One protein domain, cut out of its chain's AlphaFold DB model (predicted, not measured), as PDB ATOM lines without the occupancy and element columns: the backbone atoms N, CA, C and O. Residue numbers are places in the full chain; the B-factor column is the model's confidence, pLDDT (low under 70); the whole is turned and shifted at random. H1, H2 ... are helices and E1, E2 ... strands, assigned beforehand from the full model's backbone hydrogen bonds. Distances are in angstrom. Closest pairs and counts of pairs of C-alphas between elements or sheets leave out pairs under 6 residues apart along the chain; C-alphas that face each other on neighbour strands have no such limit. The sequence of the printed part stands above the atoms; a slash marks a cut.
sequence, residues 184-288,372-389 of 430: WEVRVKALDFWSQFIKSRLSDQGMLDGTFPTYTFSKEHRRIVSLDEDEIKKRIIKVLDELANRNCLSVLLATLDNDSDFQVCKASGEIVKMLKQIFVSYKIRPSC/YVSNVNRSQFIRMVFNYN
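Overview. This is residues 184 to 288 and 372 to 389 of the 430 residues of the protein "uncharacterized protein LOC107218028" of Neodiprion lecontei (UniProt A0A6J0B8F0). Two long helices, H1 and H4, run side by side; H2 packs on one end of H1, and H3 follows H2 and folds back into H4, while H5 runs crosswise from H2 towards H4. A small hairpin of two strands, E1 and E2, lies at one end of the longest axis, beyond the last residues of H1. The printed part has 123 residues, with five named helices and two named strands in the order H1, E1, E2, H2, H3, H4, H5; the sheet, E1 - E2, is antiparallel and the class is mostly helix. The whole is compact, with a radius of gyration of the C-alphas of 14.9 A and spans of 46 by 33 by 23 A.

Arrangement. E1, residues 215 to 218, and E2, residues 223 to 226, form a hairpin; N 218 and O 223, 2.9 A apart, are within hydrogen-bond range. H1, residues 184 to 204, is apart from E2. H1 touches H4, residues 262 to 281, at a shallow tilt of 17 degrees, the same way; H4 does so with residues 263 to 271 alone, and the closest C-alphas, of Val 188 and Val 264, are 5.4 A apart. With residues 198 to 202 alone H1 touches residues 236 to 243 of H2, residues 229 to 245; their closest C-alphas, of Arg 201 and Val 239, are 6.3 A apart. H3, residues 248 to 255, and H4 form a helical hairpin at a steep tilt of 44 degrees. H5, residues 378 to 387, touches H2 about perpendicular at 76 degrees, the closest C-alphas, of Leu 240 and Arg 378, being 5.9 A apart. Every O i to N i+4 pair is within hydrogen-bond range in H1, H2, H3, H4 and H5.

Along the chain. H1 begins at C-alpha 184 (-32.972, 44.622, 23.216) and is 30.3 A long from first to last C-alpha, H4 28.1 A and H2 24.5 A. H5 ends at C-alpha 387 (-19.063, 24.040, 31.494).

Size, cuts and confidence. The C-alphas farthest apart, of Arg 223 and Asp 259, are 47.5 A apart. Residues 289 to 371 are cut out, and C-alphas 288 and 372 are 27.8 A apart. Of the links printed whole, none is long. Confidence is under 70 at residues 220 to 221, 258, 287 to 288 and 372 to 374.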
ATOM      1  N   TRP A 184     -32.923  46.012  22.765       95.38
ATOM      2  CA  TRP A 184     -32.972  44.622  23.216       95.38
ATOM      3  C   TRP A 184     -34.115  43.820  22.572       95.38
ATOM      4  O   TRP A 184     -33.935  42.634  22.308       95.38
ATOM      5  N   GLU A 185     -35.264  44.431  22.260       96.62
ATOM      6  CA  GLU A 185     -36.388  43.730  21.626       96.62
ATOM      7  C   GLU A 185     -36.034  43.291  20.207       96.62
ATOM      8  O   GLU A 185     -36.359  42.174  19.804       96.62
ATOM      9  N   VAL A 186     -35.327  44.147  19.461       97.81
ATOM     10  CA  VAL A 186     -34.843  43.823  18.113       97.81
ATOM     11  C   VAL A 186     -33.849  42.660  18.187       97.81
ATOM     12  O   VAL A 186     -33.978  41.691  17.436       97.81
ATOM     13  N   ARG A 187     -32.916  42.695  19.152       97.69
ATOM     14  CA  ARG A 187     -31.960  41.598  19.401       97.69
ATOM     15  C   ARG A 187     -32.665  40.285  19.746       97.69
ATOM     16  O   ARG A 187     -32.325  39.247  19.182       97.69
ATOM     17  N   VAL A 188     -33.673  40.321  20.623       98.00
ATOM     18  CA  VAL A 188     -34.481  39.141  20.982       98.00
ATOM     19  C   VAL A 188     -35.199  38.578  19.755       98.00
ATOM     20  O   VAL A 188     -35.177  37.368  19.544       98.00
ATOM     21  N   LYS A 189     -35.770  39.423  18.887       98.38
ATOM     22  CA  LYS A 189     -36.393  38.950  17.637       98.38
ATOM     23  C   LYS A 189     -35.394  38.364  16.644       98.38
ATOM     24  O   LYS A 189     -35.734  37.408  15.948       98.38
ATOM     25  N   ALA A 190     -34.157  38.851  16.620       98.19
ATOM     26  CA  ALA A 190     -33.104  38.231  15.820       98.19
ATOM     27  C   ALA A 190     -32.693  36.860  16.395       98.19
ATOM     28  O   ALA A 190     -32.431  35.923  15.645       98.19
ATOM     29  N   LEU A 191     -32.707  36.690  17.721       98.25
ATOM     30  CA  LEU A 191     -32.514  35.381  18.359       98.25
ATOM     31  C   LEU A 191     -33.687  34.421  18.097       98.25
ATOM     32  O   LEU A 191     -33.449  33.234  17.867       98.25
ATOM     33  N   ASP A 192     -34.928  34.917  18.030       98.00
ATOM     34  CA  ASP A 192     -36.087  34.116  17.599       98.00
ATOM     35  C   ASP A 192     -35.864  33.552  16.180       98.00
ATOM     36  O   ASP A 192     -36.176  32.384  15.926       98.00
ATOM     37  N   PHE A 193     -35.272  34.334  15.265       97.88
ATOM     38  CA  PHE A 193     -34.839  33.846  13.949       97.88
ATOM     39  C   PHE A 193     -33.809  32.717  14.063       97.88
ATOM     40  O   PHE A 193     -34.003  31.659  13.463       97.88
ATOM     41  N   TRP A 194     -32.754  32.885  14.864       97.88
ATOM     42  CA  TRP A 194     -31.730  31.848  15.041       97.88
ATOM     43  C   TRP A 194     -32.282  30.555  15.643       97.88
ATOM     44  O   TRP A 194     -31.901  29.465  15.216       97.88
ATOM     45  N   SER A 195     -33.232  30.657  16.573       97.62
ATOM     46  CA  SER A 195     -33.951  29.500  17.113       97.62
ATOM     47  C   SER A 195     -34.667  28.714  16.005       97.62
ATOM     48  O   SER A 195     -34.531  27.491  15.921       97.62
ATOM     49  N   GLN A 196     -35.376  29.407  15.104       96.19
ATOM     50  CA  GLN A 196     -36.031  28.775  13.953       96.19
ATOM     51  C   GLN A 196     -35.025  28.216  12.944       96.19
ATOM     52  O   GLN A 196     -35.225  27.122  12.417       96.19
ATOM     53  N   PHE A 197     -33.915  28.920  12.718       96.06
ATOM     54  CA  PHE A 197     -32.838  28.470  11.842       96.06
ATOM     55  C   PHE A 197     -32.265  27.122  12.304       96.06
ATOM     56  O   PHE A 197     -32.211  26.166  11.528       96.06
ATOM     57  N   ILE A 198     -31.927  27.005  13.591       96.69
ATOM     58  CA  ILE A 198     -31.417  25.768  14.200       96.69
ATOM     59  C   ILE A 198     -32.436  24.631  14.065       96.69
ATOM     60  O   ILE A 198     -32.086  23.533  13.625       96.69
ATOM     61  N   LYS A 199     -33.707  24.892  14.400       95.06
ATOM     62  CA  LYS A 199     -34.789  23.901  14.281       95.06
ATOM     63  C   LYS A 199     -34.952  23.408  12.847       95.06
ATOM     64  O   LYS A 199     -35.068  22.200  12.640       95.06
ATOM     65  N   SER A 200     -34.902  24.309  11.864       92.94
ATOM     66  CA  SER A 200     -34.962  23.947  10.444       92.94
ATOM     67  C   SER A 200     -33.801  23.034  10.053       92.94
ATOM     68  O   SER A 200     -34.034  22.005   9.426       92.94
ATOM     69  N   ARG A 201     -32.563  23.352  10.460       92.88
ATOM     70  CA  ARG A 201     -31.383  22.534  10.122       92.88
ATOM     71  C   ARG A 201     -31.413  21.146  10.736       92.88
ATOM     72  O   ARG A 201     -31.098  20.170  10.060       92.88
ATOM     73  N   LEU A 202     -31.855  21.035  11.984       93.38
ATOM     74  CA  LEU A 202     -32.059  19.736  12.622       93.38
ATOM     75  C   LEU A 202     -33.185  18.941  11.940       93.38
ATOM     76  O   LEU A 202     -33.040  17.741  11.708       93.38
ATOM     77  N   SER A 203     -34.274  19.612  11.554       91.75
ATOM     78  CA  SER A 203     -35.393  18.983  10.840       91.75
ATOM     79  C   SER A 203     -34.992  18.495   9.447       91.75
ATOM     80  O   SER A 203     -35.401  17.415   9.025       91.75
ATOM     81  N   ASP A 204     -34.125  19.230   8.745       89.00
ATOM     82  CA  ASP A 204     -33.563  18.801   7.458       89.00
ATOM     83  C   ASP A 204     -32.666  17.562   7.587       89.00
ATOM     84  O   ASP A 204     -32.584  16.763   6.653       89.00
ATOM     85  N   GLN A 205     -32.062  17.348   8.760       89.75
ATOM     86  CA  GLN A 205     -31.363  16.104   9.095       89.75
ATOM     87  C   GLN A 205     -32.283  14.981   9.610       89.75
ATOM     88  O   GLN A 205     -31.808  13.873   9.877       89.75
ATOM     89  N   GLY A 206     -33.593  15.223   9.699       88.38
ATOM     90  CA  GLY A 206     -34.604  14.220  10.034       88.38
ATOM     91  C   GLY A 206     -35.088  14.235  11.483       88.38
ATOM     92  O   GLY A 206     -35.744  13.275  11.880       88.38
ATOM     93  N   MET A 207     -34.781  15.281  12.261       90.75
ATOM     94  CA  MET A 207     -35.372  15.485  13.587       90.75
ATOM     95  C   MET A 207     -36.851  15.872  13.453       90.75
ATOM     96  O   MET A 207     -37.183  16.780  12.695       90.75
ATOM     97  N   LEU A 208     -37.732  15.213  14.202       88.31
ATOM     98  CA  LEU A 208     -39.170  15.483  14.254       88.31
ATOM     99  C   LEU A 208     -39.576  15.716  15.712       88.31
ATOM    100  O   LEU A 208     -39.164  14.972  16.600       88.31
ATOM    101  N   ASP A 209     -40.330  16.783  15.973       84.88
ATOM    102  CA  ASP A 209     -40.841  17.118  17.312       84.88
ATOM    103  C   ASP A 209     -39.764  17.121  18.419       84.88
ATOM    104  O   ASP A 209     -39.991  16.719  19.557       84.88
ATOM    105  N   GLY A 210     -38.552  17.571  18.076       84.44
ATOM    106  CA  GLY A 210     -37.423  17.663  19.009       84.44
ATOM    107  C   GLY A 210     -36.649  16.360  19.232       84.44
ATOM    108  O   GLY A 210     -35.711  16.351  20.027       84.44
ATOM    109  N   THR A 211     -36.988  15.278  18.526       88.88
ATOM    110  CA  THR A 211     -36.297  13.985  18.638       88.88
ATOM    111  C   THR A 211     -35.991  13.379  17.267       88.88
ATOM    112  O   THR A 211     -36.681  13.611  16.280       88.88
ATOM    113  N   PHE A 212     -34.910  12.614  17.166       88.88
ATOM    114  CA  PHE A 212     -34.617  11.783  16.002       88.88
ATOM    115  C   PHE A 212     -35.370  10.448  16.124       88.88
ATOM    116  O   PHE A 212     -35.068   9.678  17.041       88.88
ATOM    117  N   PRO A 213     -36.337  10.158  15.235       88.69
ATOM    118  CA  PRO A 213     -37.036   8.875  15.220       88.69
ATOM    119  C   PRO A 213     -36.113   7.748  14.734       88.69
ATOM    120  O   PRO A 213     -35.129   7.995  14.044       88.69
ATOM    121  N   THR A 214     -36.456   6.488  15.013       85.38
ATOM    122  CA  THR A 214     -35.672   5.321  14.552       85.38
ATOM    123  C   THR A 214     -35.587   5.223  13.028       85.38
ATOM    124  O   THR A 214     -34.592   4.755  12.483       85.38
ATOM    125  N   TYR A 215     -36.622   5.682  12.327       84.56
ATOM    126  CA  TYR A 215     -36.670   5.733  10.873       84.56
ATOM    127  C   TYR A 215     -37.075   7.135  10.443       84.56
ATOM    128  O   TYR A 215     -38.030   7.696  10.976       84.56
ATOM    129  N   THR A 216     -36.371   7.697   9.464       84.00
ATOM    130  CA  THR A 216     -36.711   9.006   8.896       84.00
ATOM    131  C   THR A 216     -36.604   8.982   7.379       84.00
ATOM    132  O   THR A 216     -35.792   8.248   6.811       84.00
ATOM    133  N   PHE A 217     -37.401   9.803   6.700       78.12
ATOM    134  CA  PHE A 217     -37.242  10.016   5.268       78.12
ATOM    135  C   PHE A 217     -36.088  10.993   5.028       78.12
ATOM    136  O   PHE A 217     -36.174  12.178   5.347       78.12
ATOM    137  N   SER A 218     -34.991  10.510   4.447       72.88
ATOM    138  CA  SER A 218     -33.888  11.379   4.050       72.88
ATOM    139  C   SER A 218     -34.293  12.173   2.810       72.88
ATOM    140  O   SER A 218     -34.452  11.595   1.736       72.88
ATOM    141  N   LYS A 219     -34.409  13.501   2.932       71.50
ATOM    142  CA  LYS A 219     -34.628  14.392   1.776       71.50
ATOM    143  C   LYS A 219     -33.472  14.323   0.767       71.50
ATOM    144  O   LYS A 219     -33.709  14.415  -0.432       71.50
ATOM    145  N   GLU A 220     -32.248  14.124   1.261       68.88
ATOM    146  CA  GLU A 220     -31.018  14.008   0.465       68.88
ATOM    147  C   GLU A 220     -31.010  12.727  -0.382       68.88
ATOM    148  O   GLU A 220     -30.817  12.783  -1.593       68.88
ATOM    149  N   HIS A 221     -31.314  11.579   0.230       69.62
ATOM    150  CA  HIS A 221     -31.275  10.276  -0.447       69.62
ATOM    151  C   HIS A 221     -32.633   9.830  -1.015       69.62
ATOM    152  O   HIS A 221     -32.720   8.760  -1.615       69.62
ATOM    153  N   ARG A 222     -33.699  10.609  -0.782       77.69
ATOM    154  CA  ARG A 222     -35.100  10.324  -1.155       77.69
ATOM    155  C   ARG A 222     -35.581   8.918  -0.761       77.69
ATOM    156  O   ARG A 222     -36.341   8.290  -1.494       77.69
ATOM    157  N   ARG A 223     -35.140   8.418   0.398       79.38
ATOM    158  CA  ARG A 223     -35.486   7.086   0.928       79.38
ATOM    159  C   ARG A 223     -35.639   7.105   2.444       79.38
ATOM    160  O   ARG A 223     -35.091   7.985   3.109       79.38
ATOM    161  N   ILE A 224     -36.347   6.113   2.983       80.19
ATOM    162  CA  ILE A 224     -36.397   5.865   4.428       80.19
ATOM    163  C   ILE A 224     -35.035   5.318   4.860       80.19
ATOM    164  O   ILE A 224     -34.528   4.362   4.276       80.19
ATOM    165  N   VAL A 225     -34.429   5.957   5.855       81.12
ATOM    166  CA  VAL A 225     -33.134   5.584   6.429       81.12
ATOM    167  C   VAL A 225     -33.344   5.275   7.906       81.12
ATOM    168  O   VAL A 225     -34.015   6.036   8.606       81.12
ATOM    169  N   SER A 226     -32.782   4.160   8.371       84.50
ATOM    170  CA  SER A 226     -32.681   3.853   9.796       84.50
ATOM    171  C   SER A 226     -31.642   4.761  10.444       84.50
ATOM    172  O   SER A 226     -30.525   4.886   9.941       84.50
ATOM    173  N   LEU A 227     -32.008   5.392  11.550       85.12
ATOM    174  CA  LEU A 227     -31.132   6.251  12.329       85.12
ATOM    175  C   LEU A 227     -30.576   5.465  13.511       85.12
ATOM    176  O   LEU A 227     -31.270   5.249  14.504       85.12
ATOM    177  N   ASP A 228     -29.327   5.027  13.387       87.06
ATOM    178  CA  ASP A 228     -28.568   4.524  14.528       87.06
ATOM    179  C   ASP A 228     -27.979   5.688  15.353       87.06
ATOM    180  O   ASP A 228     -27.986   6.851  14.932       87.06
ATOM    181  N   GLU A 229     -27.487   5.392  16.562       87.31
ATOM    182  CA  GLU A 229     -26.927   6.424  17.447       87.31
ATOM    183  C   GLU A 229     -25.747   7.177  16.804       87.31
ATOM    184  O   GLU A 229     -25.554   8.363  17.084       87.31
ATOM    185  N   ASP A 230     -24.947   6.525  15.962       87.69
ATOM    186  CA  ASP A 230     -23.736   7.117  15.391       87.69
ATOM    187  C   ASP A 230     -24.039   7.991  14.170       87.69
ATOM    188  O   ASP A 230     -23.425   9.044  13.988       87.69
ATOM    189  N   GLU A 231     -25.033   7.620  13.377       88.81
ATOM    190  CA  GLU A 231     -25.590   8.400  12.281       88.81
ATOM    191  C   GLU A 231     -26.280   9.658  12.812       88.81
ATOM    192  O   GLU A 231     -26.056  10.749  12.284       88.81
ATOM    193  N   ILE A 232     -27.040   9.556  13.909       90.62
ATOM    194  CA  ILE A 232     -27.628  10.734  14.566       90.62
ATOM    195  C   ILE A 232     -26.523  11.686  15.037       90.62
ATOM    196  O   ILE A 232     -26.580  12.885  14.750       90.62
ATOM    197  N   LYS A 233     -25.471  11.173  15.691       91.69
ATOM    198  CA  LYS A 233     -24.317  11.997  16.099       91.69
ATOM    199  C   LYS A 233     -23.656  12.674  14.902       91.69
ATOM    200  O   LYS A 233     -23.412  13.878  14.959       91.69
ATOM    201  N   LYS A 234     -23.391  11.939  13.812       90.81
ATOM    202  CA  LYS A 234     -22.806  12.494  12.576       90.81
ATOM    203  C   LYS A 234     -23.659  13.628  12.012       90.81
ATOM    204  O   LYS A 234     -23.121  14.672  11.649       90.81
ATOM    205  N   ARG A 235     -24.982  13.460  11.986       91.19
ATOM    206  CA  ARG A 235     -25.915  14.483  11.499       91.19
ATOM    207  C   ARG A 235     -25.967  15.718  12.386       91.19
ATOM    208  O   ARG A 235     -25.944  16.830  11.865       91.19
ATOM    209  N   ILE A 236     -25.979  15.552  13.707       93.62
ATOM    210  CA  ILE A 236     -25.932  16.696  14.626       93.62
ATOM    211  C   ILE A 236     -24.592  17.429  14.494       93.62
ATOM    212  O   ILE A 236     -24.569  18.655  14.454       93.62
ATOM    213  N   ILE A 237     -23.479  16.701  14.356       92.88
ATOM    214  CA  ILE A 237     -22.159  17.288  14.094       92.88
ATOM    215  C   ILE A 237     -22.169  18.111  12.800       92.88
ATOM    216  O   ILE A 237     -21.754  19.267  12.830       92.88
ATOM    217  N   LYS A 238     -22.719  17.563  11.707       93.19
ATOM    218  CA  LYS A 238     -22.883  18.270  10.425       93.19
ATOM    219  C   LYS A 238     -23.673  19.572  10.594       93.19
ATOM    220  O   LYS A 238     -23.268  20.601  10.061       93.19
ATOM    221  N   VAL A 239     -24.761  19.550  11.370       94.88
ATOM    222  CA  VAL A 239     -25.551  20.756  11.678       94.88
ATOM    223  C   VAL A 239     -24.729  21.764  12.470       94.88
ATOM    224  O   VAL A 239     -24.733  22.940  12.132       94.88
ATOM    225  N   LEU A 240     -24.003  21.335  13.502       95.00
ATOM    226  CA  LEU A 240     -23.175  22.233  14.309       95.00
ATOM    227  C   LEU A 240     -22.051  22.882  13.496       95.00
ATOM    228  O   LEU A 240     -21.775  24.062  13.699       95.00
ATOM    229  N   ASP A 241     -21.438  22.147  12.569       93.69
ATOM    230  CA  ASP A 241     -20.438  22.702  11.657       93.69
ATOM    231  C   ASP A 241     -21.076  23.735  10.702       93.69
ATOM    232  O   ASP A 241     -20.508  24.805  10.484       93.69
ATOM    233  N   GLU A 242     -22.298  23.496  10.206       93.12
ATOM    234  CA  GLU A 242     -23.035  24.494   9.413       93.12
ATOM    235  C   GLU A 242     -23.391  25.748  10.234       93.12
ATOM    236  O   GLU A 242     -23.228  26.876   9.764       93.12
ATOM    237  N   LEU A 243     -23.846  25.566  11.477       94.75
ATOM    238  CA  LEU A 243     -24.162  26.667  12.389       94.75
ATOM    239  C   LEU A 243     -22.919  27.502  12.717       94.75
ATOM    240  O   LEU A 243     -23.018  28.728  12.793       94.75
ATOM    241  N   ALA A 244     -21.760  26.861  12.885       92.81
ATOM    242  CA  ALA A 244     -20.484  27.546  13.079       92.81
ATOM    243  C   ALA A 244     -20.118  28.385  11.846       92.81
ATOM    244  O   ALA A 244     -19.843  29.575  11.973       92.81
ATOM    245  N   ASN A 245     -20.222  27.805  10.645       91.94
ATOM    246  CA  ASN A 245     -19.893  28.487   9.388       91.94
ATOM    247  C   ASN A 245     -20.734  29.750   9.132       91.94
ATOM    248  O   ASN A 245     -20.279  30.659   8.441       91.94
ATOM    249  N   ARG A 246     -21.944  29.827   9.698       91.12
ATOM    250  CA  ARG A 246     -22.837  30.995   9.600       91.12
ATOM    251  C   ARG A 246     -22.799  31.914  10.826       91.12
ATOM    252  O   ARG A 246     -23.695  32.737  10.988       91.12
ATOM    253  N   ASN A 247     -21.799  31.768  11.699       90.69
ATOM    254  CA  ASN A 247     -21.626  32.520  12.949       90.69
ATOM    255  C   ASN A 247     -22.748  32.351  13.989       90.69
ATOM    256  O   ASN A 247     -22.753  33.056  14.999       90.69
ATOM    257  N   CYS A 248     -23.671  31.401  13.813       95.31
ATOM    258  CA  CYS A 248     -24.777  31.196  14.749       95.31
ATOM    259  C   CYS A 248     -24.263  30.858  16.156       95.31
ATOM    260  O   CYS A 248     -24.714  31.441  17.141       95.31
ATOM    261  N   LEU A 249     -23.264  29.971  16.255       94.25
ATOM    262  CA  LEU A 249     -22.678  29.584  17.545       94.25
ATOM    263  C   LEU A 249     -22.028  30.776  18.256       94.25
ATOM    264  O   LEU A 249     -22.190  30.937  19.467       94.25
ATOM    265  N   SER A 250     -21.344  31.640  17.505       91.94
ATOM    266  CA  SER A 250     -20.755  32.853  18.060       91.94
ATOM    267  C   SER A 250     -21.810  33.860  18.515       91.94
ATOM    268  O   SER A 250     -21.651  34.453  19.577       91.94
ATOM    269  N   VAL A 251     -22.902  34.029  17.758       94.44
ATOM    270  CA  VAL A 251     -24.031  34.894  18.142       94.44
ATOM    271  C   VAL A 251     -24.621  34.456  19.480       94.44
ATOM    272  O   VAL A 251     -24.832  35.298  20.354       94.44
ATOM    273  N   LEU A 252     -24.852  33.153  19.671       94.44
ATOM    274  CA  LEU A 252     -25.413  32.628  20.919       94.44
ATOM    275  C   LEU A 252     -24.512  32.925  22.122       94.44
ATOM    276  O   LEU A 252     -24.995  33.379  23.156       94.44
ATOM    277  N   LEU A 253     -23.199  32.736  21.986       91.69
ATOM    278  CA  LEU A 253     -22.270  33.009  23.083       91.69
ATOM    279  C   LEU A 253     -22.087  34.509  23.342       91.69
ATOM    280  O   LEU A 253     -22.093  34.924  24.495       91.69
ATOM    281  N   ALA A 254     -21.996  35.333  22.297       90.69
ATOM    282  CA  ALA A 254     -21.864  36.785  22.441       90.69
ATOM    283  C   ALA A 254     -23.097  37.422  23.108       90.69
ATOM    284  O   ALA A 254     -22.987  38.383  23.863       90.69
ATOM    285  N   THR A 255     -24.288  36.874  22.864       91.56
ATOM    286  CA  THR A 255     -25.537  37.351  23.485       91.56
ATOM    287  C   THR A 255     -25.749  36.842  24.913       91.56
ATOM    288  O   THR A 255     -26.600  37.372  25.629       91.56
ATOM    289  N   LEU A 256     -24.962  35.857  25.351       88.69
ATOM    290  CA  LEU A 256     -24.880  35.409  26.745       88.69
ATOM    291  C   LEU A 256     -23.867  36.201  27.578       88.69
ATOM    292  O   LEU A 256     -23.762  35.961  28.778       88.69
ATOM    293  N   ASP A 257     -23.132  37.129  26.966       81.25
ATOM    294  CA  ASP A 257     -22.146  37.936  27.674       81.25
ATOM    295  C   ASP A 257     -22.790  38.859  28.726       81.25
ATOM    296  O   ASP A 257     -23.950  39.273  28.620       81.25
ATOM    297  N   ASN A 258     -22.013  39.215  29.747       64.38
ATOM    298  CA  ASN A 258     -22.456  40.024  30.879       64.38
ATOM    299  C   ASN A 258     -22.946  41.415  30.482       64.38
ATOM    300  O   ASN A 258     -23.859  41.923  31.135       64.38
ATOM    301  N   ASP A 259     -22.416  41.973  29.399       76.62
ATOM    302  CA  ASP A 259     -22.796  43.293  28.896       76.62
ATOM    303  C   ASP A 259     -24.126  43.278  28.118       76.62
ATOM    304  O   ASP A 259     -24.673  44.331  27.785       76.62
ATOM    305  N   SER A 260     -24.688  42.098  27.834       83.56
ATOM    306  CA  SER A 260     -25.988  41.986  27.172       83.56
ATOM    307  C   SER A 260     -27.157  42.205  28.140       83.56
ATOM    308  O   SER A 260     -27.113  41.845  29.324       83.56
ATOM    309  N   ASP A 261     -28.235  42.782  27.598       90.12
ATOM    310  CA  ASP A 261     -29.508  42.934  28.300       90.12
ATOM    311  C   ASP A 261     -30.027  41.574  28.789       90.12
ATOM    312  O   ASP A 261     -29.877  40.550  28.118       90.12
ATOM    313  N   PHE A 262     -30.670  41.557  29.955       89.38
ATOM    314  CA  PHE A 262     -31.151  40.320  30.563       89.38
ATOM    315  C   PHE A 262     -32.130  39.543  29.676       89.38
ATOM    316  O   PHE A 262     -32.057  38.315  29.638       89.38
ATOM    317  N   GLN A 263     -33.029  40.215  28.951       92.00
ATOM    318  CA  GLN A 263     -33.966  39.538  28.049       92.00
ATOM    319  C   GLN A 263     -33.234  38.894  26.871       92.00
ATOM    320  O   GLN A 263     -33.605  37.801  26.442       92.00
ATOM    321  N   VAL A 264     -32.158  39.525  26.394       93.94
ATOM    322  CA  VAL A 264     -31.285  38.972  25.351       93.94
ATOM    323  C   VAL A 264     -30.527  37.753  25.879       93.94
ATOM    324  O   VAL A 264     -30.571  36.695  25.248       93.94
ATOM    325  N   CYS A 265     -29.919  37.854  27.068       92.88
ATOM    326  CA  CYS A 265     -29.252  36.727  27.725       92.88
ATOM    327  C   CYS A 265     -30.220  35.560  27.948       92.88
ATOM    328  O   CYS A 265     -29.878  34.409  27.687       92.88
ATOM    329  N   LYS A 266     -31.444  35.847  28.401       92.88
ATOM    330  CA  LYS A 266     -32.487  34.842  28.615       92.88
ATOM    331  C   LYS A 266     -32.871  34.159  27.304       92.88
ATOM    332  O   LYS A 266     -32.877  32.933  27.253       92.88
ATOM    333  N   ALA A 267     -33.151  34.924  26.247       95.38
ATOM    334  CA  ALA A 267     -33.512  34.375  24.941       95.38
ATOM    335  C   ALA A 267     -32.403  33.472  24.373       95.38
ATOM    336  O   ALA A 267     -32.685  32.356  23.938       95.38
ATOM    337  N   SER A 268     -31.142  33.909  24.441       95.25
ATOM    338  CA  SER A 268     -30.006  33.083  24.017       95.25
ATOM    339  C   SER A 268     -29.833  31.845  24.904       95.25
ATOM    340  O   SER A 268     -29.664  30.731  24.409       95.25
ATOM    341  N   GLY A 269     -29.966  32.013  26.222       93.38
ATOM    342  CA  GLY A 269     -29.860  30.937  27.203       93.38
ATOM    343  C   GLY A 269     -30.854  29.809  26.958       93.38
ATOM    344  O   GLY A 269     -30.464  28.647  27.012       93.38
ATOM    345  N   GLU A 270     -32.101  30.121  26.607       95.06
ATOM    346  CA  GLU A 270     -33.103  29.104  26.259       95.06
ATOM    347  C   GLU A 270     -32.726  28.315  24.991       95.06
ATOM    348  O   GLU A 270     -32.877  27.091  24.953       95.06
ATOM    349  N   ILE A 271     -32.146  28.970  23.977       96.44
ATOM    350  CA  ILE A 271     -31.640  28.282  22.774       96.44
ATOM    351  C   ILE A 271     -30.470  27.360  23.137       96.44
ATOM    352  O   ILE A 271     -30.419  26.206  22.702       96.44
ATOM    353  N   VAL A 272     -29.534  27.839  23.960       95.12
ATOM    354  CA  VAL A 272     -28.378  27.039  24.379       95.12
ATOM    355  C   VAL A 272     -28.801  25.867  25.273       95.12
ATOM    356  O   VAL A 272     -28.263  24.769  25.118       95.12
ATOM    357  N   LYS A 273     -29.801  26.034  26.147       93.50
ATOM    358  CA  LYS A 273     -30.388  24.931  26.930       93.50
ATOM    359  C   LYS A 273     -31.017  23.869  26.034       93.50
ATOM    360  O   LYS A 273     -30.748  22.686  26.234       93.50
ATOM    361  N   MET A 274     -31.791  24.275  25.025       94.69
ATOM    362  CA  MET A 274     -32.354  23.352  24.032       94.69
ATOM    363  C   MET A 274     -31.241  22.540  23.345       94.69
ATOM    364  O   MET A 274     -31.326  21.316  23.261       94.69
ATOM    365  N   LEU A 275     -30.156  23.192  22.911       94.88
ATOM    366  CA  LEU A 275     -29.002  22.500  22.321       94.88
ATOM    367  C   LEU A 275     -28.305  21.565  23.321       94.88
ATOM    368  O   LEU A 275     -27.960  20.439  22.968       94.88
ATOM    369  N   LYS A 276     -28.148  21.984  24.582       93.00
ATOM    370  CA  LYS A 276     -27.572  21.156  25.654       93.00
ATOM    371  C   LYS A 276     -28.377  19.879  25.878       93.00
ATOM    372  O   LYS A 276     -27.784  18.811  26.009       93.00
ATOM    373  N   GLN A 277     -29.707  19.971  25.880       93.25
ATOM    374  CA  GLN A 277     -30.589  18.807  25.995       93.25
ATOM    375  C   GLN A 277     -30.369  17.826  24.840       93.25
ATOM    376  O   GLN A 277     -30.196  16.635  25.082       93.25
ATOM    377  N   ILE A 278     -30.270  18.322  23.602       92.88
ATOM    378  CA  ILE A 278     -29.950  17.493  22.428       92.88
ATOM    379  C   ILE A 278     -28.583  16.812  22.603       92.88
ATOM    380  O   ILE A 278     -28.452  15.611  22.358       92.88
ATOM    381  N   PHE A 279     -27.565  17.541  23.068       93.06
ATOM    382  CA  PHE A 279     -26.228  16.975  23.268       93.06
ATOM    383  C   PHE A 279     -26.224  15.864  24.318       93.06
ATOM    384  O   PHE A 279     -25.587  14.831  24.110       93.06
ATOM    385  N   VAL A 280     -26.961  16.044  25.416       91.88
ATOM    386  CA  VAL A 280     -27.112  15.029  26.466       91.88
ATOM    387  C   VAL A 280     -27.866  13.806  25.938       91.88
ATOM    388  O   VAL A 280     -27.357  12.692  26.068       91.88
ATOM    389  N   SER A 281     -29.017  13.997  25.283       91.38
ATOM    390  CA  SER A 281     -29.849  12.898  24.768       91.38
ATOM    391  C   SER A 281     -29.119  12.020  23.753       91.38
ATOM    392  O   SER A 281     -29.282  10.802  23.766       91.38
ATOM    393  N   TYR A 282     -28.269  12.614  22.912       90.56
ATOM    394  CA  TYR A 282     -27.524  11.892  21.873       90.56
ATOM    395  C   TYR A 282     -26.046  11.665  22.216       90.56
ATOM    396  O   TYR A 282     -25.245  11.322  21.343       90.56
ATOM    397  N   LYS A 283     -25.675  11.817  23.498       90.31
ATOM    398  CA  LYS A 283     -24.330  11.543  24.039       90.31
ATOM    399  C   LYS A 283     -23.209  12.271  23.277       90.31
ATOM    400  O   LYS A 283     -22.111  11.733  23.112       90.31
ATOM    401  N   ILE A 284     -23.468  13.493  22.816       88.25
ATOM    402  CA  ILE A 284     -22.471  14.352  22.171       88.25
ATOM    403  C   ILE A 284     -21.563  14.906  23.261       88.25
ATOM    404  O   ILE A 284     -21.996  15.668  24.123       88.25
ATOM    405  N   ARG A 285     -20.295  14.497  23.234       82.44
ATOM    406  CA  ARG A 285     -19.295  14.895  24.227       82.44
ATOM    407  C   ARG A 285     -18.351  15.956  23.661       82.44
ATOM    408  O   ARG A 285     -18.107  15.955  22.452       82.44
ATOM    409  N   PRO A 286     -17.774  16.819  24.516       76.06
ATOM    410  CA  PRO A 286     -16.610  17.603  24.134       76.06
ATOM    411  C   PRO A 286     -15.506  16.638  23.682       76.06
ATOM    412  O   PRO A 286     -15.124  15.738  24.430       76.06
ATOM    413  N   SER A 287     -15.029  16.766  22.447       64.31
ATOM    414  CA  SER A 287     -13.885  15.989  21.969       64.31
ATOM    415  C   SER A 287     -12.635  16.419  22.738       64.31
ATOM    416  O   SER A 287     -12.296  17.598  22.721       64.31
ATOM    417  N   CYS A 288     -11.949  15.480  23.398       41.25
ATOM    418  CA  CYS A 288     -10.747  15.787  24.181       41.25
ATOM    419  C   CYS A 288      -9.479  16.028  23.343       41.25
ATOM    420  O   CYS A 288      -8.507  16.518  23.903       41.25
ATOM    421  N   TYR A 372     -15.803  41.505  14.091       45.81
ATOM    422  CA  TYR A 372     -15.699  41.702  15.539       45.81
ATOM    423  C   TYR A 372     -16.148  40.503  16.373       45.81
ATOM    424  O   TYR A 372     -16.126  40.569  17.595       45.81
ATOM    425  N   VAL A 373     -16.541  39.404  15.733       56.19
ATOM    426  CA  VAL A 373     -16.982  38.201  16.431       56.19
ATOM    427  C   VAL A 373     -15.969  37.105  16.144       56.19
ATOM    428  O   VAL A 373     -15.729  36.766  14.986       56.19
ATOM    429  N   SER A 374     -15.336  36.578  17.191       62.91
ATOM    430  CA  SER A 374     -14.475  35.408  17.064       62.91
ATOM    431  C   SER A 374     -15.292  34.256  16.473       62.91
ATOM    432  O   SER A 374     -16.407  33.969  16.917       62.91
ATOM    433  N   ASN A 375     -14.765  33.620  15.427       77.62
ATOM    434  CA  ASN A 375     -15.431  32.477  14.819       77.62
ATOM    435  C   ASN A 375     -15.365  31.305  15.810       77.62
ATOM    436  O   ASN A 375     -14.288  30.757  16.052       77.62
ATOM    437  N   VAL A 376     -16.495  30.984  16.442       85.56
ATOM    438  CA  VAL A 376     -16.589  29.929  17.448       85.56
ATOM    439  C   VAL A 376     -16.811  28.623  16.716       85.56
ATOM    440  O   VAL A 376     -17.844  28.411  16.080       85.56
ATOM    441  N   ASN A 377     -15.847  27.717  16.845       89.31
ATOM    442  CA  ASN A 377     -15.986  26.388  16.273       89.31
ATOM    443  C   ASN A 377     -16.893  25.492  17.141       89.31
ATOM    444  O   ASN A 377     -17.137  25.746  18.326       89.31
ATOM    445  N   ARG A 378     -17.372  24.396  16.550       91.62
ATOM    446  CA  ARG A 378     -18.217  23.397  17.218       91.62
ATOM    447  C   ARG A 378     -17.635  22.913  18.551       91.62
ATOM    448  O   ARG A 378     -18.362  22.851  19.541       91.62
ATOM    449  N   SER A 379     -16.349  22.565  18.593       88.25
ATOM    450  CA  SER A 379     -15.703  22.001  19.788       88.25
ATOM    451  C   SER A 379     -15.658  23.000  20.947       88.25
ATOM    452  O   SER A 379     -15.975  22.650  22.086       88.25
ATOM    453  N   GLN A 380     -15.330  24.260  20.651       88.56
ATOM    454  CA  GLN A 380     -15.352  25.369  21.601       88.56
ATOM    455  C   GLN A 380     -16.764  25.599  22.141       88.56
ATOM    456  O   GLN A 380     -16.934  25.705  23.357       88.56
ATOM    457  N   PHE A 381     -17.765  25.614  21.256       91.94
ATOM    458  CA  PHE A 381     -19.161  25.785  21.645       91.94
ATOM    459  C   PHE A 381     -19.623  24.663  22.581       91.94
ATOM    460  O   PHE A 381     -20.066  24.946  23.690       91.94
ATOM    461  N   ILE A 382     -19.447  23.392  22.194       90.94
ATOM    462  CA  ILE A 382     -19.837  22.236  23.021       90.94
ATOM    463  C   ILE A 382     -19.181  22.320  24.405       90.94
ATOM    464  O   ILE A 382     -19.862  22.177  25.421       90.94
ATOM    465  N   ARG A 383     -17.874  22.611  24.467       90.25
ATOM    466  CA  ARG A 383     -17.147  22.760  25.736       90.25
ATOM    467  C   ARG A 383     -17.751  23.856  26.618       90.25
ATOM    468  O   ARG A 383     -17.941  23.630  27.811       90.25
ATOM    469  N   MET A 384     -18.078  25.016  26.050       87.94
ATOM    470  CA  MET A 384     -18.717  26.098  26.803       87.94
ATOM    471  C   MET A 384     -20.107  25.705  27.305       87.94
ATOM    472  O   MET A 384     -20.389  25.896  28.481       87.94
ATOM    473  N   VAL A 385     -20.949  25.088  26.474       88.56
ATOM    474  CA  VAL A 385     -22.310  24.676  26.868       88.56
ATOM    475  C   VAL A 385     -22.314  23.683  28.039       88.56
ATOM    476  O   VAL A 385     -23.181  23.748  28.920       88.56
ATOM    477  N   PHE A 386     -21.347  22.762  28.081       86.50
ATOM    478  CA  PHE A 386     -21.218  21.819  29.195       86.50
ATOM    479  C   PHE A 386     -20.670  22.474  30.467       86.50
ATOM    480  O   PHE A 386     -21.183  22.183  31.546       86.50
ATOM    481  N   ASN A 387     -19.697  23.382  30.346       84.31
ATOM    482  CA  ASN A 387     -19.063  24.040  31.494       84.31
ATOM    483  C   ASN A 387     -19.887  25.199  32.071       84.31
ATOM    484  O   ASN A 387     -19.706  25.568  33.229       84.31
ATOM    485  N   TYR A 388     -20.777  25.788  31.276       79.12
ATOM    486  CA  TYR A 388     -21.564  26.947  31.672       79.12
ATOM    487  C   TYR A 388     -22.904  26.516  32.280       79.12
ATOM    488  O   TYR A 388     -23.711  25.823  31.645       79.12
ATOM    489  N   ASN A 389     -23.150  26.925  33.526       79.88
ATOM    490  CA  ASN A 389     -24.445  26.746  34.174       79.88
ATOM    491  C   ASN A 389     -25.339  27.952  33.862       79.88
ATOM    492  O   ASN A 389     -25.312  28.964  34.558       79.88
TER     493      ASN A 389